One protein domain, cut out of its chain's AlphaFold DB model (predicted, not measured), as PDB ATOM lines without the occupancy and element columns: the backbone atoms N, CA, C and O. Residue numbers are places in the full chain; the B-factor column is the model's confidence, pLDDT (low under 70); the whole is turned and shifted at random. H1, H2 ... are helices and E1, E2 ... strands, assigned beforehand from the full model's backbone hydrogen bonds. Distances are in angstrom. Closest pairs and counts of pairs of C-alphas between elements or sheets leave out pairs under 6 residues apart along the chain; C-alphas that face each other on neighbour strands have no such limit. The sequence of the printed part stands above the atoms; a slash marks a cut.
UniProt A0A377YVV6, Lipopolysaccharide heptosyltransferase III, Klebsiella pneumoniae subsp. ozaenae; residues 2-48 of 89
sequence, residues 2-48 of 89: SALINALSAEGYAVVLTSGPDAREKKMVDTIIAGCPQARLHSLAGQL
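What this domain is: This is residues 2 to 48 of the 89 residues of the protein "Lipopolysaccharide heptosyltransferase III" of Klebsiella pneumoniae subsp. ozaenae (UniProt A0A377YVV6). Two short parallel strands, E1 and E2, lie side by side as a narrow ribbon, and two helices, H1 and H2, form a layer over one side of it. The start of H1 meets the later part of H2 at a steep angle, and H2 reaches well past the strands to make much of the length. The printed part has 47 residues, with two named helices and two named strands that follow along the chain as H1, E1, H2, E2; the class is mixed, helices and strands. It is compact, with a radius of gyration of the C-alphas of 10.5 A, yet elongated in outline, spanning 31 by 19 by 13 A.

Where its parts are: Find C-alpha 2 at (119.592, 96.973, 75.558); from there H1 runs through residues 2 to 10, 12.1 A long. Next comes E1, residues 15 to 17, 6.5 A. Look for H2 at C-alpha 23, (119.238, 113.793, 66.591); it spans residues 23 to 34 and 16.5 A. E2, residues 41 to 43, is 6.5 A long and ends at C-alpha 43, (110.662, 101.831, 68.029).

How they stand to each other: Begin with E1 and E2, parallel neighbours at 24 degrees, where N 17 and O 42 are within hydrogen-bond range at 2.8 A. E1, H2 and E2 form a strand-helix-strand unit, two parallel strands joined through a helix, with a right-handed crossover. The closest C-alphas of H2 and E2 are those of Ile 33 and Leu 41, 7.7 A apart. The closest of H1 and E1 are those of Ile 5 and Val 15, at 6.8 A. H1 and H2 are close but not clearly touching, their closest C-alphas, Ser 2 and Ile 32, being 5.2 A apart; they run the same way at a steep tilt of 46 degrees. In H1 and H2 every O i to N i+4 pair is within hydrogen-bond range.

The domain as a whole: The C-alphas of Glu 11 and Ala 23 are the two farthest apart, at 31.2 A. The printed part has no cut; the links from H1 to E1 and E1 to H2 are tight, and that from H2 to E2 is short. The mean pLDDT of the printed part is 95.3, and no printed residue is under 70.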
ATOM      1  N   SER A   2     119.716  98.190  76.391       94.94
ATOM      2  CA  SER A   2     119.592  96.973  75.558       94.94
ATOM      3  C   SER A   2     119.517  95.652  76.336       94.94
ATOM      4  O   SER A   2     118.666  94.825  76.042       94.94
ATOM      5  N   ALA A   3     120.328  95.470  77.386       96.19
ATOM      6  CA  ALA A   3     120.264  94.266  78.223       96.19
ATOM      7  C   ALA A   3     118.890  94.068  78.897       96.19
ATOM      8  O   ALA A   3     118.379  92.954  78.924       96.19
ATOM      9  N   LEU A   4     118.271  95.152  79.382       95.81
ATOM     10  CA  LEU A   4     116.929  95.122  79.970       95.81
ATOM     11  C   LEU A   4     115.874  94.742  78.924       95.81
ATOM     12  O   LEU A   4     115.024  93.898  79.188       95.81
ATOM     13  N   ILE A   5     115.953  95.332  77.729       96.94
ATOM     14  CA  ILE A   5     115.040  95.022  76.620       96.94
ATOM     15  C   ILE A   5     115.156  93.547  76.222       96.94
ATOM     16  O   ILE A   5     114.140  92.874  76.075       96.94
ATOM     17  N   ASN A   6     116.382  93.034  76.092       96.75
ATOM     18  CA  ASN A   6     116.621  91.632  75.757       96.75
ATOM     19  C   ASN A   6     116.067  90.690  76.834       96.75
ATOM     20  O   ASN A   6     115.421  89.707  76.486       96.75
ATOM     21  N   ALA A   7     116.260  91.007  78.118       96.94
ATOM     22  CA  ALA A   7     115.712  90.217  79.219       96.94
ATOM     23  C   ALA A   7     114.173  90.187  79.192       96.94
ATOM     24  O   ALA A   7     113.583  89.111  79.177       96.94
ATOM     25  N   LEU A   8     113.521  91.352  79.083       96.56
ATOM     26  CA  LEU A   8     112.056  91.436  78.989       96.56
ATOM     27  C   LEU A   8     111.519  90.700  77.757       96.56
ATOM     28  O   LEU A   8     110.509  90.002  77.834       96.56
ATOM     29  N   SER A   9     112.210  90.814  76.622       96.31
ATOM     30  CA  SER A   9     111.823  90.096  75.413       96.31
ATOM     31  C   SER A   9     112.001  88.583  75.540       96.31
ATOM     32  O   SER A   9     111.190  87.849  74.977       96.31
ATOM     33  N   ALA A  10     113.041  88.109  76.232       96.38
ATOM     34  CA  ALA A  10     113.253  86.683  76.490       96.38
ATOM     35  C   ALA A  10     112.150  86.103  77.391       96.38
ATOM     36  O   ALA A  10     111.749  84.957  77.214       96.38
ATOM     37  N   GLU A  11     111.592  86.927  78.278       96.56
ATOM     38  CA  GLU A  11     110.409  86.612  79.092       96.56
ATOM     39  C   GLU A  11     109.078  86.742  78.321       96.56
ATOM     40  O   GLU A  11     107.996  86.558  78.877       96.56
ATOM     41  N   GLY A  12     109.131  87.041  77.019       96.25
ATOM     42  CA  GLY A  12     107.969  87.075  76.130       96.25
ATOM     43  C   GLY A  12     107.244  88.419  76.050       96.25
ATOM     44  O   GLY A  12     106.261  88.522  75.309       96.25
ATOM     45  N   TYR A  13     107.725  89.458  76.741       96.94
ATOM     46  CA  TYR A  13     107.142  90.798  76.669       96.94
ATOM     47  C   TYR A  13     107.505  91.506  75.359       96.94
ATOM     48  O   TYR A  13     108.637  91.441  74.881       96.94
ATOM     49  N   ALA A  14     106.537  92.224  74.787       96.62
ATOM     50  CA  ALA A  14     106.794  93.182  73.718       96.62
ATOM     51  C   ALA A  14     107.208  94.524  74.329       96.62
ATOM     52  O   ALA A  14     106.562  95.011  75.259       96.62
ATOM     53  N   VAL A  15     108.274  95.121  73.802       97.69
ATOM     54  CA  VAL A  15     108.819  96.387  74.294       97.69
ATOM     55  C   VAL A  15     108.610  97.475  73.250       97.69
ATOM     56  O   VAL A  15     108.947  97.301  72.079       97.69
ATOM     57  N   VAL A  16     108.085  98.620  73.685       97.19
ATOM     58  CA  VAL A  16     107.987  99.833  72.870       97.19
ATOM     59  C   VAL A  16     109.036 100.829  73.350       97.19
ATOM     60  O   VAL A  16     109.060 101.197  74.523       97.19
ATOM     61  N   LEU A  17     109.903 101.268  72.443       96.50
ATOM     62  CA  LEU A  17     110.915 102.285  72.706       96.50
ATOM     63  C   LEU A  17     110.444 103.634  72.166       96.50
ATOM     64  O   LEU A  17     110.043 103.744  71.008       96.50
ATOM     65  N   THR A  18     110.506 104.662  73.007       95.25
ATOM     66  CA  THR A  18     110.111 106.033  72.663       95.25
ATOM     67  C   THR A  18     111.253 107.003  72.956       95.25
ATOM     68  O   THR A  18     112.154 106.704  73.740       95.25
ATOM     69  N   SER A  19     111.232 108.155  72.291       94.12
ATOM     70  CA  SER A  19     112.128 109.291  72.526       94.12
ATOM     71  C   SER A  19     111.539 110.537  71.867       94.12
ATOM     72  O   SER A  19     110.622 110.423  71.042       94.12
ATOM     73  N   GLY A  20     112.095 111.712  72.160       91.81
ATOM     74  CA  GLY A  20     111.849 112.893  71.341       91.81
ATOM     75  C   GLY A  20     112.505 112.793  69.951       91.81
ATOM     76  O   GLY A  20     113.161 111.797  69.613       91.81
ATOM     77  N   PRO A  21     112.276 113.804  69.092       90.56
ATOM     78  CA  PRO A  21     112.738 113.807  67.704       90.56
ATOM     79  C   PRO A  21     114.201 114.244  67.536       90.56
ATOM     80  O   PRO A  21     114.685 114.261  66.400       90.56
ATOM     81  N   ASP A  22     114.890 114.610  68.621       94.31
ATOM     82  CA  ASP A  22     116.249 115.146  68.577       94.31
ATOM     83  C   ASP A  22     117.258 114.134  68.003       94.31
ATOM     84  O   ASP A  22     117.170 112.922  68.217       94.31
ATOM     85  N   ALA A  23     118.252 114.636  67.266       92.00
ATOM     86  CA  ALA A  23     119.238 113.793  66.591       92.00
ATOM     87  C   ALA A  23     120.076 112.952  67.570       92.00
ATOM     88  O   ALA A  23     120.438 111.811  67.260       92.00
ATOM     89  N   ARG A  24     120.368 113.482  68.765       94.00
ATOM     90  CA  ARG A  24     121.103 112.757  69.808       94.00
ATOM     91  C   ARG A  24     120.275 111.600  70.351       94.00
ATOM     92  O   ARG A  24     120.815 110.512  70.550       94.00
ATOM     93  N   GLU A  25     118.983 111.826  70.569       92.19
ATOM     94  CA  GLU A  25     118.062 110.786  71.030       92.19
ATOM     95  C   GLU A  25     117.896 109.684  69.985       92.19
ATOM     96  O   GLU A  25     118.005 108.508  70.327       92.19
ATOM     97  N   LYS A  26     117.748 110.045  68.704       92.62
ATOM     98  CA  LYS A  26     117.691 109.067  67.605       92.62
ATOM     99  C   LYS A  26     118.944 108.197  67.545       92.62
ATOM    100  O   LYS A  26     118.837 106.978  67.548       92.62
ATOM    101  N   LYS A  27     120.133 108.802  67.623       94.94
ATOM    102  CA  LYS A  27     121.399 108.048  67.640       94.94
ATOM    103  C   LYS A  27     121.497 107.094  68.838       94.94
ATOM    104  O   LYS A  27     122.035 105.989  68.725       94.94
ATOM    105  N   MET A  28     120.989 107.510  69.999       94.62
ATOM    106  CA  MET A  28     120.920 106.650  71.181       94.62
ATOM    107  C   MET A  28     119.956 105.478  70.962       94.62
ATOM    108  O   MET A  28     120.300 104.344  71.290       94.62
ATOM    109  N   VAL A  29     118.788 105.731  70.373       95.56
ATOM    110  CA  VAL A  29     117.808 104.699  70.007       95.56
ATOM    111  C   VAL A  29     118.403 103.694  69.023       95.56
ATOM    112  O   VAL A  29     118.306 102.493  69.271       95.56
ATOM    113  N   ASP A  30     119.097 104.153  67.981       95.56
ATOM    114  CA  ASP A  30     119.757 103.279  67.002       95.56
ATOM    115  C   ASP A  30     120.785 102.361  67.675       95.56
ATOM    116  O   ASP A  30     120.829 101.157  67.418       95.56
ATOM    117  N   THR A  31     121.563 102.913  68.613       96.94
ATOM    118  CA  THR A  31     122.526 102.142  69.416       96.94
ATOM    119  C   THR A  31     121.824 101.075  70.261       96.94
ATOM    120  O   THR A  31     122.307  99.948  70.379       96.94
ATOM    121  N   ILE A  32     120.669 101.409  70.846       96.44
ATOM    122  CA  ILE A  32     119.889 100.469  71.657       96.44
ATOM    123  C   ILE A  32     119.351  99.328  70.791       96.44
ATOM    124  O   ILE A  32     119.518  98.168  71.176       96.44
ATOM    125  N   ILE A  33     118.755  99.656  69.639       96.38
ATOM    126  CA  ILE A  33     118.179  98.699  68.683       96.38
ATOM    127  C   ILE A  33     119.256  97.750  68.153       96.38
ATOM    128  O   ILE A  33     119.042  96.540  68.141       96.38
ATOM    129  N   ALA A  34     120.436  98.268  67.793       96.94
ATOM    130  CA  ALA A  34     121.560  97.449  67.338       96.94
ATOM    131  C   ALA A  34     121.996  96.398  68.381       96.94
ATOM    132  O   ALA A  34     122.436  95.309  68.019       96.94
ATOM    133  N   GLY A  35     121.828  96.690  69.677       96.94
ATOM    134  CA  GLY A  35     122.075  95.746  70.771       96.94
ATOM    135  C   GLY A  35     120.935  94.758  71.060       96.94
ATOM    136  O   GLY A  35     121.053  93.973  72.005       96.94
ATOM    137  N   CYS A  36     119.834  94.800  70.303       96.62
ATOM    138  CA  CYS A  36     118.623  93.999  70.524       96.62
ATOM    139  C   CYS A  36     118.156  93.229  69.263       96.62
ATOM    140  O   CYS A  36     116.966  93.263  68.947       96.62
ATOM    141  N   PRO A  37     119.035  92.520  68.524       92.88
ATOM    142  CA  PRO A  37     118.714  91.990  67.192       92.88
ATOM    143  C   PRO A  37     117.595  90.936  67.170       92.88
ATOM    144  O   PRO A  37     116.979  90.722  66.131       92.88
ATOM    145  N   GLN A  38     117.339  90.264  68.294       93.44
ATOM    146  CA  GLN A  38     116.311  89.223  68.425       93.44
ATOM    147  C   GLN A  38     115.141  89.644  69.324       93.44
ATOM    148  O   GLN A  38     114.224  88.854  69.549       93.44
ATOM    149  N   ALA A  39     115.169  90.862  69.872       95.25
ATOM    150  CA  ALA A  39     114.139  91.299  70.799       95.25
ATOM    151  C   ALA A  39     112.844  91.665  70.062       95.25
ATOM    152  O   ALA A  39     112.862  92.238  68.972       95.25
ATOM    153  N   ARG A  40     111.703  91.419  70.708       95.31
ATOM    154  CA  ARG A  40     110.386  91.942  70.323       95.31
ATOM    155  C   ARG A  40     110.307  93.428  70.670       95.31
ATOM    156  O   ARG A  40     109.643  93.825  71.627       95.31
ATOM    157  N   LEU A  41     111.052  94.229  69.918       96.38
ATOM    158  CA  LEU A  41     111.233  95.658  70.132       96.38
ATOM    159  C   LEU A  41     110.606  96.451  68.981       96.38
ATOM    160  O   LEU A  41     110.983  96.281  67.825       96.38
ATOM    161  N   HIS A  42     109.707  97.372  69.313       95.69
ATOM    162  CA  HIS A  42     109.145  98.336  68.369       95.69
ATOM    163  C   HIS A  42     109.592  99.747  68.742       95.69
ATOM    164  O   HIS A  42     109.353 100.209  69.855       95.69
ATOM    165  N   SER A  43     110.242 100.446  67.813       95.69
ATOM    166  CA  SER A  43     110.662 101.831  68.029       95.69
ATOM    167  C   SER A  43     109.639 102.808  67.458       95.69
ATOM    168  O   SER A  43     109.375 102.811  66.257       95.69
ATOM    169  N   LEU A  44     109.108 103.666  68.328       96.00
ATOM    170  CA  LEU A  44     108.279 104.831  67.996       96.00
ATOM    171  C   LEU A  44     109.031 106.144  68.294       96.00
ATOM    172  O   LEU A  44     108.434 107.206  68.477       96.00
ATOM    173  N   ALA A  45     110.362 106.069  68.372       94.38
ATOM    174  CA  ALA A  45     111.252 107.188  68.653       94.38
ATOM    175  C   ALA A  45     111.046 108.354  67.677       94.38
ATOM    176  O   ALA A  45     111.146 108.186  66.460       94.38
ATOM    177  N   GLY A  46     110.748 109.542  68.212       93.38
ATOM    178  CA  GLY A  46     110.513 110.748  67.420       93.38
ATOM    179  C   GLY A  46     109.277 110.708  66.513       93.38
ATOM    180  O   GLY A  46     109.144 111.586  65.664       93.38
ATOM    181  N   GLN A  47     108.398 109.710  66.660       95.06
ATOM    182  CA  GLN A  47     107.196 109.532  65.828       95.06
ATOM    183  C   GLN A  47     105.899 109.914  66.554       95.06
ATOM    184  O   GLN A  47     104.838 109.957  65.936       95.06
ATOM    185  N   LEU A  48     105.968 110.176  67.861       95.38
ATOM    186  CA  LEU A  48     104.798 110.406  68.703       95.38
ATOM    187  C   LEU A  48     104.658 111.881  69.074       95.38
ATOM    188  O   LEU A  48     105.602 112.531  69.520       95.38
TER     189      LEU A  48